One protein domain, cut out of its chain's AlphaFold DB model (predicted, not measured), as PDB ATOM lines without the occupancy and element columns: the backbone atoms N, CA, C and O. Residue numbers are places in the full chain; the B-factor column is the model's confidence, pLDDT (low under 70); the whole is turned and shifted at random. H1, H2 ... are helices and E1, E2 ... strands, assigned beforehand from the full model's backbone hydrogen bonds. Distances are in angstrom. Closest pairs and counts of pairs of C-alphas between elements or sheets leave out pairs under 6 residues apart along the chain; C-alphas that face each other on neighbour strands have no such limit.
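What this domain is: This is residues 701 to 808 of the 838 residues of the protein "NACHT domain-containing protein" of Stichopus japonicus (UniProt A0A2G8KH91). One twisted wall of four side-by-side strands, E1 to E4, has helices H1, H2 and H3 on one side and its other face bare; H2 sits farther out from the sheet, between H1 and H3. A fourth helix, H4, reached by a long link from E4, lies beyond H3. The 108 printed residues hold four named helices and four named strands, alternating along the chain as E1 H1 E2 H2 E3 H3 E4 H4, with a parallel sheet in the order E1, E2, E3, E4. The class is mixed, helices and strands, and the whole is compact and rounded, with a radius of gyration of the C-alphas of 13.3 A and spans of 34 by 29 by 21 A.

Where its parts are: Find C-alpha 701 at (107.185, 111.302, 134.148), where strand E1, residues 701 to 705, begins. Helix H1, residues 710 to 725, starts at (112.511, 117.379, 112.875) and runs 22.4 A. Next come E2, residues 730 to 736, 16.7 A, and the short helix H2, residues 741 to 746. Read on through E3, residues 752 to 758, 16.8 A, H3, residues 765 to 776, 16.7 A, and E4, residues 781 to 787, 16.1 A. H4, residues 799 to 807, ends with C-alpha 807 at (96.039, 87.435, 126.491).

How they stand to each other: Begin at the sheet, twisted, with C-alphas up to 4.2 A off its best plane; E1 and E4 are its edge strands. Look at N 702 and O 732, 2.8 A apart, between E1 and E2; at N 735 and O 756, 2.8 A, between E2 and E3; and at N 785 and O 755, 2.8 A, between E3 and E4. E1 H1 E2, E2 H2 E3 and E3 H3 E4 are strand-helix-strand units, two parallel neighbour strands with a helix between, each with a right-handed crossover. H1 only grazes the sheet, with residues 712 to 724. H3 is on the sheet at a height of 11.4 A, over E4, along the strands at 9 degrees on the local plane. H2, not on the sheet, touches H3 residues 767 to 771 alone, closest at the C-alphas of Asp 741 and Thr 767, 5.7 A. H4, also not on it, only just touches H3, with 3 pairs of C-alphas within 8 A, the closest being Glu 773 and Leu 801, 7.1 A. In H1, H2, H3 and H4 every O i to N i+4 pair is within hydrogen-bond range.

The domain as a whole: The two C-alphas farthest apart, those of Tyr 711 and Asn 807, are 38.3 A apart. The printed part has no cut. Look at residues 788 to 798 for the long link, E4 to H4. The mean pLDDT of the printed part is 85.1, and residues 800 to 808 are under 70.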
ATOM      1  N   ASP A 701     107.816 111.337 135.464       93.50
ATOM      2  CA  ASP A 701     107.185 111.302 134.148       93.50
ATOM      3  C   ASP A 701     107.967 112.188 133.172       93.50
ATOM      4  O   ASP A 701     108.155 113.383 133.429       93.50
ATOM      5  N   VAL A 702     108.407 111.607 132.055       94.81
ATOM      6  CA  VAL A 702     109.099 112.297 130.961       94.81
ATOM      7  C   VAL A 702     108.057 112.856 130.000       94.81
ATOM      8  O   VAL A 702     107.459 112.119 129.218       94.81
ATOM      9  N   ASN A 703     107.837 114.167 130.061       94.19
ATOM     10  CA  ASN A 703     106.884 114.861 129.195       94.19
ATOM     11  C   ASN A 703     107.606 115.437 127.984       94.19
ATOM     12  O   ASN A 703     108.442 116.323 128.136       94.19
ATOM     13  N   VAL A 704     107.271 114.940 126.801       93.38
ATOM     14  CA  VAL A 704     107.809 115.408 125.530       93.38
ATOM     15  C   VAL A 704     106.741 116.227 124.819       93.38
ATOM     16  O   VAL A 704     105.680 115.718 124.450       93.38
ATOM     17  N   ASP A 705     107.061 117.500 124.618       84.12
ATOM     18  CA  ASP A 705     106.245 118.445 123.857       84.12
ATOM     19  C   ASP A 705     107.013 118.852 122.584       84.12
ATOM     20  O   ASP A 705     108.232 118.736 122.533       84.12
ATOM     21  N   MET A 706     106.337 119.418 121.579       77.38
ATOM     22  CA  MET A 706     106.974 119.985 120.369       77.38
ATOM     23  C   MET A 706     107.576 118.964 119.382       77.38
ATOM     24  O   MET A 706     108.621 119.210 118.780       77.38
ATOM     25  N   LEU A 707     106.885 117.852 119.122       86.38
ATOM     26  CA  LEU A 707     107.268 116.897 118.068       86.38
ATOM     27  C   LEU A 707     106.982 117.394 116.634       86.38
ATOM     28  O   LEU A 707     107.025 116.613 115.691       86.38
ATOM     29  N   GLU A 708     106.709 118.684 116.437       82.12
ATOM     30  CA  GLU A 708     106.511 119.287 115.111       82.12
ATOM     31  C   GLU A 708     107.841 119.504 114.367       82.12
ATOM     32  O   GLU A 708     107.886 119.406 113.142       82.12
ATOM     33  N   GLY A 709     108.929 119.770 115.102       85.88
ATOM     34  CA  GLY A 709     110.260 120.018 114.542       85.88
ATOM     35  C   GLY A 709     111.074 118.738 114.363       85.88
ATOM     36  O   GLY A 709     111.169 117.917 115.281       85.88
ATOM     37  N   ARG A 710     111.708 118.571 113.194       88.44
ATOM     38  CA  ARG A 710     112.511 117.379 112.875       88.44
ATOM     39  C   ARG A 710     113.743 117.252 113.769       88.44
ATOM     40  O   ARG A 710     114.097 116.139 114.151       88.44
ATOM     41  N   TYR A 711     114.367 118.366 114.144       91.06
ATOM     42  CA  TYR A 711     115.463 118.383 115.112       91.06
ATOM     43  C   TYR A 711     115.082 117.700 116.430       91.06
ATOM     44  O   TYR A 711     115.758 116.770 116.867       91.06
ATOM     45  N   HIS A 712     113.963 118.113 117.034       92.31
ATOM     46  CA  HIS A 712     113.537 117.554 118.314       92.31
ATOM     47  C   HIS A 712     113.080 116.097 118.171       92.31
ATOM     48  O   HIS A 712     113.381 115.271 119.028       92.31
ATOM     49  N   GLN A 713     112.424 115.743 117.059       92.88
ATOM     50  CA  GLN A 713     112.109 114.345 116.746       92.88
ATOM     51  C   GLN A 713     113.373 113.475 116.754       92.88
ATOM     52  O   GLN A 713     113.403 112.464 117.451       92.88
ATOM     53  N   ASN A 714     114.432 113.884 116.046       91.94
ATOM     54  CA  ASN A 714     115.702 113.154 116.016       91.94
ATOM     55  C   ASN A 714     116.325 113.026 117.415       91.94
ATOM     56  O   ASN A 714     116.784 111.944 117.779       91.94
ATOM     57  N   ALA A 715     116.285 114.096 118.215       94.00
ATOM     58  CA  ALA A 715     116.771 114.082 119.593       94.00
ATOM     59  C   ALA A 715     116.004 113.073 120.468       94.00
ATOM     60  O   ALA A 715     116.610 112.320 121.231       94.00
ATOM     61  N   VAL A 716     114.677 112.999 120.324       95.25
ATOM     62  CA  VAL A 716     113.831 112.030 121.042       95.25
ATOM     63  C   VAL A 716     114.104 110.596 120.578       95.25
ATOM     64  O   VAL A 716     114.194 109.698 121.416       95.25
ATOM     65  N   LEU A 717     114.270 110.368 119.269       94.38
ATOM     66  CA  LEU A 717     114.639 109.055 118.724       94.38
ATOM     67  C   LEU A 717     115.971 108.571 119.312       94.38
ATOM     68  O   LEU A 717     116.064 107.439 119.792       94.38
ATOM     69  N   GLU A 718     116.990 109.434 119.317       93.44
ATOM     70  CA  GLU A 718     118.297 109.119 119.894       93.44
ATOM     71  C   GLU A 718     118.200 108.861 121.400       93.44
ATOM     72  O   GLU A 718     118.725 107.857 121.881       93.44
ATOM     73  N   PHE A 719     117.472 109.700 122.138       95.00
ATOM     74  CA  PHE A 719     117.242 109.515 123.568       95.00
ATOM     75  C   PHE A 719     116.614 108.150 123.883       95.00
ATOM     76  O   PHE A 719     117.110 107.420 124.745       95.00
ATOM     77  N   CYS A 720     115.569 107.760 123.153       94.31
ATOM     78  CA  CYS A 720     114.927 106.458 123.317       94.31
ATOM     79  C   CYS A 720     115.888 105.292 123.034       94.31
ATOM     80  O   CYS A 720     115.953 104.342 123.820       94.31
ATOM     81  N   ASN A 721     116.671 105.385 121.954       92.19
ATOM     82  CA  ASN A 721     117.684 104.388 121.606       92.19
ATOM     83  C   ASN A 721     118.768 104.286 122.693       92.19
ATOM     84  O   ASN A 721     119.155 103.184 123.083       92.19
ATOM     85  N   LEU A 722     119.218 105.421 123.237       91.06
ATOM     86  CA  LEU A 722     120.178 105.473 124.340       91.06
ATOM     87  C   LEU A 722     119.609 104.832 125.611       91.06
ATOM     88  O   LEU A 722     120.307 104.046 126.257       91.06
ATOM     89  N   CYS A 723     118.351 105.106 125.965       91.88
ATOM     90  CA  CYS A 723     117.691 104.459 127.099       91.88
ATOM     91  C   CYS A 723     117.615 102.940 126.924       91.88
ATOM     92  O   CYS A 723     117.944 102.203 127.855       91.88
ATOM     93  N   GLN A 724     117.240 102.466 125.734       90.25
ATOM     94  CA  GLN A 724     117.159 101.037 125.438       90.25
ATOM     95  C   GLN A 724     118.538 100.366 125.506       90.25
ATOM     96  O   GLN A 724     118.698  99.364 126.207       90.25
ATOM     97  N   ALA A 725     119.548 100.941 124.846       89.06
ATOM     98  CA  ALA A 725     120.914 100.417 124.834       89.06
ATOM     99  C   ALA A 725     121.511 100.318 126.250       89.06
ATOM    100  O   ALA A 725     122.203  99.353 126.576       89.06
ATOM    101  N   ASN A 726     121.184 101.280 127.120       87.69
ATOM    102  CA  ASN A 726     121.662 101.336 128.502       87.69
ATOM    103  C   ASN A 726     120.726 100.661 129.520       87.69
ATOM    104  O   ASN A 726     120.968 100.750 130.728       87.69
ATOM    105  N   LYS A 727     119.674  99.968 129.057       89.62
ATOM    106  CA  LYS A 727     118.689  99.265 129.898       89.62
ATOM    107  C   LYS A 727     118.083 100.171 130.980       89.62
ATOM    108  O   LYS A 727     117.951  99.773 132.140       89.62
ATOM    109  N   ILE A 728     117.768 101.412 130.617       90.12
ATOM    110  CA  ILE A 728     117.068 102.349 131.495       90.12
ATOM    111  C   ILE A 728     115.570 102.120 131.350       90.12
ATOM    112  O   ILE A 728     115.024 102.232 130.255       90.12
ATOM    113  N   THR A 729     114.916 101.820 132.470       91.69
ATOM    114  CA  THR A 729     113.463 101.680 132.532       91.69
ATOM    115  C   THR A 729     112.832 103.013 132.902       91.69
ATOM    116  O   THR A 729     113.113 103.547 133.975       91.69
ATOM    117  N   LEU A 730     111.970 103.541 132.036       94.12
ATOM    118  CA  LEU A 730     111.230 104.772 132.314       94.12
ATOM    119  C   LEU A 730     109.966 104.462 133.130       94.12
ATOM    120  O   LEU A 730     109.333 103.422 132.940       94.12
ATOM    121  N   THR A 731     109.561 105.357 134.035       93.50
ATOM    122  CA  THR A 731     108.242 105.210 134.684       93.50
ATOM    123  C   THR A 731     107.132 105.551 133.696       93.50
ATOM    124  O   THR A 731     106.386 104.660 133.295       93.50
ATOM    125  N   THR A 732     107.082 106.798 133.235       94.50
ATOM    126  CA  THR A 732     106.094 107.241 132.247       94.50
ATOM    127  C   THR A 732     106.778 108.084 131.189       94.50
ATOM    128  O   THR A 732     107.611 108.927 131.523       94.50
ATOM    129  N   MET A 733     106.391 107.907 129.931       95.81
ATOM    130  CA  MET A 733     106.682 108.854 128.860       95.81
ATOM    131  C   MET A 733     105.362 109.389 128.303       95.81
ATOM    132  O   MET A 733     104.447 108.612 128.028       95.81
ATOM    133  N   CYS A 734     105.240 110.705 128.178       95.31
ATOM    134  CA  CYS A 734     104.041 111.367 127.682       95.31
ATOM    135  C   CYS A 734     104.383 112.184 126.439       95.31
ATOM    136  O   CYS A 734     105.216 113.082 126.516       95.31
ATOM    137  N   PHE A 735     103.741 111.887 125.311       93.94
ATOM    138  CA  PHE A 735     103.792 112.709 124.107       93.94
ATOM    139  C   PHE A 735     102.585 113.640 124.081       93.94
ATOM    140  O   PHE A 735     101.446 113.179 123.973       93.94
ATOM    141  N   ASN A 736     102.836 114.943 124.174       88.62
ATOM    142  CA  ASN A 736     101.790 115.960 124.183       88.62
ATOM    143  C   ASN A 736     101.701 116.666 122.825       88.62
ATOM    144  O   ASN A 736     102.680 117.235 122.338       88.62
ATOM    145  N   GLY A 737     100.496 116.702 122.256       84.00
ATOM    146  CA  GLY A 737     100.198 117.415 121.013       84.00
ATOM    147  C   GLY A 737     100.312 116.540 119.765       84.00
ATOM    148  O   GLY A 737      99.975 115.353 119.786       84.00
ATOM    149  N   LEU A 738     100.727 117.148 118.651       84.56
ATOM    150  CA  LEU A 738     100.834 116.472 117.360       84.56
ATOM    151  C   LEU A 738     102.019 115.496 117.362       84.56
ATOM    152  O   LEU A 738     103.154 115.899 117.606       84.56
ATOM    153  N   VAL A 739     101.757 114.227 117.043       87.50
ATOM    154  CA  VAL A 739     102.777 113.184 116.877       87.50
ATOM    155  C   VAL A 739     102.757 112.743 115.413       87.50
ATOM    156  O   VAL A 739     101.823 112.049 115.015       87.50
ATOM    157  N   PRO A 740     103.736 113.154 114.589       87.75
ATOM    158  CA  PRO A 740     103.734 112.818 113.169       87.75
ATOM    159  C   PRO A 740     103.881 111.313 112.912       87.75
ATOM    160  O   PRO A 740     104.697 110.640 113.543       87.75
ATOM    161  N   ASP A 741     103.171 110.795 111.909       84.62
ATOM    162  CA  ASP A 741     103.243 109.377 111.525       84.62
ATOM    163  C   ASP A 741     104.666 108.925 111.171       84.62
ATOM    164  O   ASP A 741     105.080 107.811 111.498       84.62
ATOM    165  N   SER A 742     105.434 109.792 110.502       87.12
ATOM    166  CA  SER A 742     106.833 109.527 110.146       87.12
ATOM    167  C   SER A 742     107.694 109.284 111.382       87.12
ATOM    168  O   SER A 742     108.506 108.364 111.388       87.12
ATOM    169  N   PHE A 743     107.465 110.050 112.450       90.62
ATOM    170  CA  PHE A 743     108.175 109.889 113.714       90.62
ATOM    171  C   PHE A 743     107.829 108.551 114.378       90.62
ATOM    172  O   PHE A 743     108.729 107.807 114.760       90.62
ATOM    173  N   VAL A 744     106.544 108.179 114.447       88.44
ATOM    174  CA  VAL A 744     106.113 106.891 115.032       88.44
ATOM    175  C   VAL A 744     106.736 105.699 114.299       88.44
ATOM    176  O   VAL A 744     107.152 104.722 114.930       88.44
ATOM    177  N   LYS A 745     106.852 105.775 112.969       87.44
ATOM    178  CA  LYS A 745     107.473 104.723 112.146       87.44
ATOM    179  C   LYS A 745     108.958 104.528 112.450       87.44
ATOM    180  O   LYS A 745     109.415 103.387 112.446       87.44
ATOM    181  N   GLU A 746     109.679 105.582 112.814       90.81
ATOM    182  CA  GLU A 746     111.106 105.523 113.170       90.81
ATOM    183  C   GLU A 746     111.348 105.271 114.670       90.81
ATOM    184  O   GLU A 746     112.405 104.775 115.048       90.81
ATOM    185  N   LEU A 747     110.356 105.534 115.527       91.69
ATOM    186  CA  LEU A 747     110.477 105.445 116.985       91.69
ATOM    187  C   LEU A 747     110.816 104.041 117.489       91.69
ATOM    188  O   LEU A 747     110.049 103.103 117.285       91.69
ATOM    189  N   THR A 748     111.902 103.905 118.239       90.19
ATOM    190  CA  THR A 748     112.138 102.727 119.084       90.19
ATOM    191  C   THR A 748     111.704 103.050 120.507       90.19
ATOM    192  O   THR A 748     111.955 104.152 120.987       90.19
ATOM    193  N   LEU A 749     111.029 102.124 121.190       91.31
ATOM    194  CA  LEU A 749     110.546 102.350 122.553       91.31
ATOM    195  C   LEU A 749     111.474 101.671 123.571       91.31
ATOM    196  O   LEU A 749     111.653 100.452 123.486       91.31
ATOM    197  N   PRO A 750     112.043 102.409 124.545       92.69
ATOM    198  CA  PRO A 750     112.724 101.791 125.675       92.69
ATOM    199  C   PRO A 750     111.708 101.103 126.597       92.69
ATOM    200  O   PRO A 750     110.505 101.350 126.510       92.69
ATOM    201  N   THR A 751     112.191 100.260 127.513       92.88
ATOM    202  CA  THR A 751     111.323  99.648 128.525       92.88
ATOM    203  C   THR A 751     110.708 100.732 129.412       92.88
ATOM    204  O   THR A 751     111.428 101.553 129.980       92.88
ATOM    205  N   MET A 752     109.389 100.732 129.571       93.88
ATOM    206  CA  MET A 752     108.671 101.690 130.402       93.88
ATOM    207  C   MET A 752     107.377 101.114 130.975       93.88
ATOM    208  O   MET A 752     106.745 100.248 130.370       93.88
ATOM    209  N   LYS A 753     106.941 101.622 132.135       91.75
ATOM    210  CA  LYS A 753     105.647 101.202 132.703       91.75
ATOM    211  C   LYS A 753     104.486 101.773 131.903       91.75
ATOM    212  O   LYS A 753     103.500 101.084 131.661       91.75
ATOM    213  N   GLN A 754     104.588 103.030 131.484       93.56
ATOM    214  CA  GLN A 754     103.480 103.692 130.814       93.56
ATOM    215  C   GLN A 754     103.928 104.603 129.668       93.56
ATOM    216  O   GLN A 754     104.809 105.440 129.837       93.56
ATOM    217  N   LEU A 755     103.259 104.475 128.520       93.81
ATOM    218  CA  LEU A 755     103.327 105.424 127.410       93.81
ATOM    219  C   LEU A 755     101.969 106.116 127.273       93.81
ATOM    220  O   LEU A 755     100.936 105.452 127.164       93.81
ATOM    221  N   ILE A 756     101.964 107.444 127.291       92.62
ATOM    222  CA  ILE A 756     100.764 108.270 127.155       92.62
ATOM    223  C   ILE A 756     100.889 109.101 125.882       92.62
ATOM    224  O   ILE A 756     101.877 109.804 125.695       92.62
ATOM    225  N   LEU A 757      99.874 109.052 125.026       91.56
ATOM    226  CA  LEU A 757      99.699 110.007 123.933       91.56
ATOM    227  C   LEU A 757      98.534 110.906 124.304       91.56
ATOM    228  O   LEU A 757      97.459 110.402 124.639       91.56
ATOM    229  N   GLN A 758      98.763 112.214 124.302       89.25
ATOM    230  CA  GLN A 758      97.795 113.191 124.771       89.25
ATOM    231  C   GLN A 758      97.496 114.239 123.700       89.25
ATOM    232  O   GLN A 758      98.407 114.882 123.173       89.25
ATOM    233  N   LYS A 759      96.199 114.474 123.446       85.88
ATOM    234  CA  LYS A 759      95.695 115.488 122.496       85.88
ATOM    235  C   LYS A 759      96.221 115.304 121.069       85.88
ATOM    236  O   LYS A 759      96.397 116.272 120.332       85.88
ATOM    237  N   THR A 760      96.477 114.060 120.683       82.44
ATOM    238  CA  THR A 760      96.969 113.712 119.350       82.44
ATOM    239  C   THR A 760      95.810 113.303 118.447       82.44
ATOM    240  O   THR A 760      94.871 112.641 118.885       82.44
ATOM    241  N   THR A 761      95.874 113.683 117.176       81.81
ATOM    242  CA  THR A 761      94.940 113.201 116.152       81.81
ATOM    243  C   THR A 761      95.662 112.191 115.275       81.81
ATOM    244  O   THR A 761      96.715 112.506 114.727       81.81
ATOM    245  N   PHE A 762      95.113 110.983 115.182       80.06
ATOM    246  CA  PHE A 762      95.591 109.920 114.309       80.06
ATOM    247  C   PHE A 762      94.562 109.705 113.205       80.06
ATOM    248  O   PHE A 762      93.492 109.153 113.451       80.06
ATOM    249  N   ASP A 763      94.898 110.133 111.992       74.75
ATOM    250  CA  ASP A 763      94.018 109.982 110.828       74.75
ATOM    251  C   ASP A 763      94.251 108.651 110.090       74.75
ATOM    252  O   ASP A 763      93.425 108.226 109.283       74.75
ATOM    253  N   ILE A 764      95.377 107.981 110.365       75.94
ATOM    254  CA  ILE A 764      95.831 106.777 109.664       75.94
ATOM    255  C   ILE A 764      95.885 105.591 110.639       75.94
ATOM    256  O   ILE A 764      96.617 105.620 111.630       75.94
ATOM    257  N   ASP A 765      95.128 104.529 110.327       78.50
ATOM    258  CA  ASP A 765      95.093 103.249 111.063       78.50
ATOM    259  C   ASP A 765      96.504 102.676 111.277       78.50
ATOM    260  O   ASP A 765      96.908 102.394 112.410       78.50
ATOM    261  N   ASP A 766      97.300 102.624 110.204       82.31
ATOM    262  CA  ASP A 766      98.656 102.067 110.221       82.31
ATOM    263  C   ASP A 766      99.553 102.680 111.304       82.31
ATOM    264  O   ASP A 766     100.401 101.979 111.857       82.31
ATOM    265  N   THR A 767      99.395 103.965 111.638       83.25
ATOM    266  CA  THR A 767     100.226 104.621 112.660       83.25
ATOM    267  C   THR A 767      99.908 104.099 114.055       83.25
ATOM    268  O   THR A 767     100.819 103.751 114.811       83.25
ATOM    269  N   VAL A 768      98.619 104.018 114.394       83.94
ATOM    270  CA  VAL A 768      98.169 103.520 115.700       83.94
ATOM    271  C   VAL A 768      98.531 102.047 115.837       83.94
ATOM    272  O   VAL A 768      99.076 101.643 116.864       83.94
ATOM    273  N   THR A 769      98.311 101.270 114.774       85.25
ATOM    274  CA  THR A 769      98.705  99.863 114.712       85.25
ATOM    275  C   THR A 769     100.211  99.723 114.923       85.25
ATOM    276  O   THR A 769     100.611  99.080 115.889       85.25
ATOM    277  N   THR A 770     101.052 100.423 114.153       87.81
ATOM    278  CA  THR A 770     102.525 100.399 114.307       87.81
ATOM    279  C   THR A 770     102.969 100.712 115.738       87.81
ATOM    280  O   THR A 770     103.891 100.082 116.259       87.81
ATOM    281  N   LEU A 771     102.323 101.673 116.403       86.94
ATOM    282  CA  LEU A 771     102.649 102.024 117.783       86.94
ATOM    283  C   LEU A 771     102.307 100.895 118.766       86.94
ATOM    284  O   LEU A 771     103.115 100.583 119.641       86.94
ATOM    285  N   ILE A 772     101.139 100.264 118.609       87.19
ATOM    286  CA  ILE A 772     100.726  99.101 119.410       87.19
ATOM    287  C   ILE A 772     101.693  97.936 119.181       87.19
ATOM    288  O   ILE A 772     102.128  97.299 120.143       87.19
ATOM    289  N   GLU A 773     102.089  97.688 117.930       86.31
ATOM    290  CA  GLU A 773     103.081  96.664 117.590       86.31
ATOM    291  C   GLU A 773     104.406  96.907 118.301       86.31
ATOM    292  O   GLU A 773     104.924  96.016 118.972       86.31
ATOM    293  N   LYS A 774     104.930  98.130 118.240       87.44
ATOM    294  CA  LYS A 774     106.189  98.489 118.904       87.44
ATOM    295  C   LYS A 774     106.109  98.404 120.427       87.44
ATOM    296  O   LYS A 774     107.073  97.988 121.062       87.44
ATOM    297  N   ALA A 775     104.974  98.778 121.011       86.94
ATOM    298  CA  ALA A 775     104.758  98.698 122.452       86.94
ATOM    299  C   ALA A 775     104.733  97.243 122.959       86.94
ATOM    300  O   ALA A 775     105.218  96.962 124.056       86.94
ATOM    301  N   THR A 776     104.192  96.320 122.155       83.19
ATOM    302  CA  THR A 776     103.933  94.926 122.556       83.19
ATOM    303  C   THR A 776     105.022  93.938 122.137       83.19
ATOM    304  O   THR A 776     105.263  92.989 122.880       83.19
ATOM    305  N   LYS A 777     105.708  94.155 121.003       77.12
ATOM    306  CA  LYS A 777     106.654  93.195 120.396       77.12
ATOM    307  C   LYS A 777     107.757  92.714 121.350       77.12
ATOM    308  O   LYS A 777     108.123  91.548 121.278       77.12
ATOM    309  N   ASP A 778     108.196  93.566 122.277       71.69
ATOM    310  CA  ASP A 778     109.232  93.242 123.271       71.69
ATOM    311  C   ASP A 778     108.774  93.463 124.730       71.69
ATOM    312  O   ASP A 778     109.599  93.545 125.639       71.69
ATOM    313  N   ASN A 779     107.460  93.587 124.979       79.44
ATOM    314  CA  ASN A 779     106.910  94.094 126.250       79.44
ATOM    315  C   ASN A 779     107.579  95.411 126.694       79.44
ATOM    316  O   ASN A 779     107.794  95.650 127.885       79.44
ATOM    317  N   SER A 780     107.932  96.262 125.727       86.31
ATOM    318  CA  SER A 780     108.604  97.534 125.985       86.31
ATOM    319  C   SER A 780     107.724  98.488 126.781       86.31
ATOM    320  O   SER A 780     108.248  99.317 127.511       86.31
ATOM    321  N   VAL A 781     106.399  98.378 126.675       89.50
ATOM    322  CA  VAL A 781     105.459  99.234 127.403       89.50
ATOM    323  C   VAL A 781     104.436  98.372 128.136       89.50
ATOM    324  O   VAL A 781     103.692  97.631 127.498       89.50
ATOM    325  N   GLU A 782     104.341  98.491 129.466       88.69
ATOM    326  CA  GLU A 782     103.321  97.745 130.228       88.69
ATOM    327  C   GLU A 782     101.906  98.295 129.983       88.69
ATOM    328  O   GLU A 782     100.941  97.536 129.906       88.69
ATOM    329  N   THR A 783     101.761  99.621 129.877       89.75
ATOM    330  CA  THR A 783     100.475 100.299 129.655       89.75
ATOM    331  C   THR A 783     100.582 101.389 128.585       89.75
ATOM    332  O   THR A 783     101.261 102.393 128.780       89.75
ATOM    333  N   LEU A 784      99.837 101.249 127.488       89.94
ATOM    334  CA  LEU A 784      99.662 102.287 126.465       89.94
ATOM    335  C   LEU A 784      98.330 103.021 126.687       89.94
ATOM    336  O   LEU A 784      97.286 102.375 126.788       89.94
ATOM    337  N   ARG A 785      98.341 104.358 126.775       90.69
ATOM    338  CA  ARG A 785      97.124 105.176 126.939       90.69
ATOM    339  C   ARG A 785      97.015 106.265 125.883       90.69
ATOM    340  O   ARG A 785      97.978 106.973 125.614       90.69
ATOM    341  N   PHE A 786      95.798 106.453 125.384       88.69
ATOM    342  CA  PHE A 786      95.414 107.560 124.514       88.69
ATOM    343  C   PHE A 786      94.473 108.476 125.303       88.69
ATOM    344  O   PHE A 786      93.386 108.052 125.696       88.69
ATOM    345  N   LEU A 787      94.901 109.704 125.593       88.12
ATOM    346  CA  LEU A 787      94.150 110.675 126.388       88.12
ATOM    347  C   LEU A 787      93.735 111.850 125.512       88.12
ATOM    348  O   LEU A 787      94.581 112.555 124.972       88.12
ATOM    349  N   GLU A 788      92.428 112.086 125.402       87.38
ATOM    350  CA  GLU A 788      91.889 113.164 124.554       87.38
ATOM    351  C   GLU A 788      92.382 113.067 123.093       87.38
ATOM    352  O   GLU A 788      92.527 114.079 122.414       87.38
ATOM    353  N   CYS A 789      92.674 111.850 122.618       84.69
ATOM    354  CA  CYS A 789      93.107 111.612 121.246       84.69
ATOM    355  C   CYS A 789      91.916 111.347 120.326       84.69
ATOM    356  O   CYS A 789      90.949 110.689 120.715       84.69
ATOM    357  N   THR A 790      92.044 111.778 119.077       85.12
ATOM    358  CA  THR A 790      91.159 111.357 117.988       85.12
ATOM    359  C   THR A 790      91.791 110.139 117.326       85.12
ATOM    360  O   THR A 790      92.928 110.222 116.863       85.12
ATOM    361  N   LEU A 791      91.090 109.007 117.324       84.62
ATOM    362  CA  LEU A 791      91.550 107.757 116.715       84.62
ATOM    363  C   LEU A 791      90.795 107.483 115.404       84.62
ATOM    364  O   LEU A 791      89.648 107.926 115.276       84.62
ATOM    365  N   PRO A 792      91.383 106.715 114.468       83.88
ATOM    366  CA  PRO A 792      90.693 106.277 113.260       83.88
ATOM    367  C   PRO A 792      89.437 105.463 113.600       83.88
ATOM    368  O   PRO A 792      89.411 104.731 114.592       83.88
ATOM    369  N   GLU A 793      88.405 105.530 112.750       79.00
ATOM    370  CA  GLU A 793      87.144 104.787 112.955       79.00
ATOM    371  C   GLU A 793      87.338 103.264 113.020       79.00
ATOM    372  O   GLU A 793      86.522 102.549 113.607       79.00
ATOM    373  N   ARG A 794      88.404 102.750 112.396       78.31
ATOM    374  CA  ARG A 794      88.784 101.337 112.414       78.31
ATOM    375  C   ARG A 794      90.285 101.223 112.630       78.31
ATOM    376  O   ARG A 794      91.040 101.917 111.959       78.31
ATOM    377  N   ILE A 795      90.673 100.343 113.553       77.12
ATOM    378  CA  ILE A 795      92.066  99.968 113.798       77.12
ATOM    379  C   ILE A 795      92.222  98.483 113.464       77.12
ATOM    380  O   ILE A 795      91.544  97.640 114.063       77.12
ATOM    381  N   THR A 796      93.081  98.159 112.504       77.38
ATOM    382  CA  THR A 796      93.251  96.803 111.978       77.38
ATOM    383  C   THR A 796      94.508  96.170 112.566       77.38
ATOM    384  O   THR A 796      95.612  96.353 112.068       77.38
ATOM    385  N   LEU A 797      94.345  95.387 113.636       74.12
ATOM    386  CA  LEU A 797      95.447  94.641 114.254       74.12
ATOM    387  C   LEU A 797      95.676  93.304 113.542       74.12
ATOM    388  O   LEU A 797      94.716  92.626 113.170       74.12
ATOM    389  N   SER A 798      96.938  92.881 113.416       74.94
ATOM    390  CA  SER A 798      97.261  91.528 112.948       74.94
ATOM    391  C   SER A 798      96.778  90.460 113.942       74.94
ATOM    392  O   SER A 798      96.697  90.711 115.147       74.94
ATOM    393  N   ASP A 799      96.466  89.254 113.459       72.44
ATOM    394  CA  ASP A 799      95.883  88.186 114.291       72.44
ATOM    395  C   ASP A 799      96.773  87.808 115.492       72.44
ATOM    396  O   ASP A 799      96.276  87.636 116.605       72.44
ATOM    397  N   ASN A 800      98.099  87.800 115.306       66.06
ATOM    398  CA  ASN A 800      99.072  87.548 116.378       66.06
ATOM    399  C   ASN A 800      99.020  88.618 117.485       66.06
ATOM    400  O   ASN A 800      99.080  88.312 118.680       66.06
ATOM    401  N   LEU A 801      98.894  89.888 117.094       65.44
ATOM    402  CA  LEU A 801      98.749  90.997 118.035       65.44
ATOM    403  C   LEU A 801      97.397  91.003 118.714       65.44
ATOM    404  O   LEU A 801      97.311  91.306 119.900       65.44
ATOM    405  N   ARG A 802      96.348  90.620 117.989       64.56
ATOM    406  CA  ARG A 802      95.016  90.462 118.552       64.56
ATOM    407  C   ARG A 802      95.029  89.419 119.667       64.56
ATOM    408  O   ARG A 802      94.517  89.703 120.745       64.56
ATOM    409  N   GLU A 803      95.679  88.273 119.463       60.06
ATOM    410  CA  GLU A 803      95.874  87.265 120.516       60.06
ATOM    411  C   GLU A 803      96.740  87.774 121.675       60.06
ATOM    412  O   GLU A 803      96.401  87.549 122.835       60.06
ATOM    413  N   THR A 804      97.820  88.510 121.400       60.00
ATOM    414  CA  THR A 804      98.695  89.060 122.454       60.00
ATOM    415  C   THR A 804      97.982  90.122 123.292       60.00
ATOM    416  O   THR A 804      98.043  90.082 124.520       60.00
ATOM    417  N   CYS A 805      97.225  91.024 122.666       58.38
ATOM    418  CA  CYS A 805      96.400  92.014 123.360       58.38
ATOM    419  C   CYS A 805      95.285  91.351 124.183       58.38
ATOM    420  O   CYS A 805      95.054  91.774 125.314       58.38
ATOM    421  N   LEU A 806      94.636  90.304 123.657       54.78
ATOM    422  CA  LEU A 806      93.593  89.548 124.364       54.78
ATOM    423  C   LEU A 806      94.142  88.727 125.547       54.78
ATOM    424  O   LEU A 806      93.445  88.569 126.549       54.78
ATOM    425  N   ASN A 807      95.379  88.226 125.446       51.50
ATOM    426  CA  ASN A 807      96.039  87.435 126.491       51.50
ATOM    427  C   ASN A 807      96.751  88.298 127.546       51.50
ATOM    428  O   ASN A 807      96.873  87.893 128.707       51.50
ATOM    429  N   SER A 808      97.202  89.501 127.180       48.38
ATOM    430  CA  SER A 808      97.600  90.526 128.145       48.38
ATOM    431  C   SER A 808      96.360  90.948 128.943       48.38
ATOM    432  O   SER A 808      95.272  91.064 128.387       48.38
TER     433      SER A 808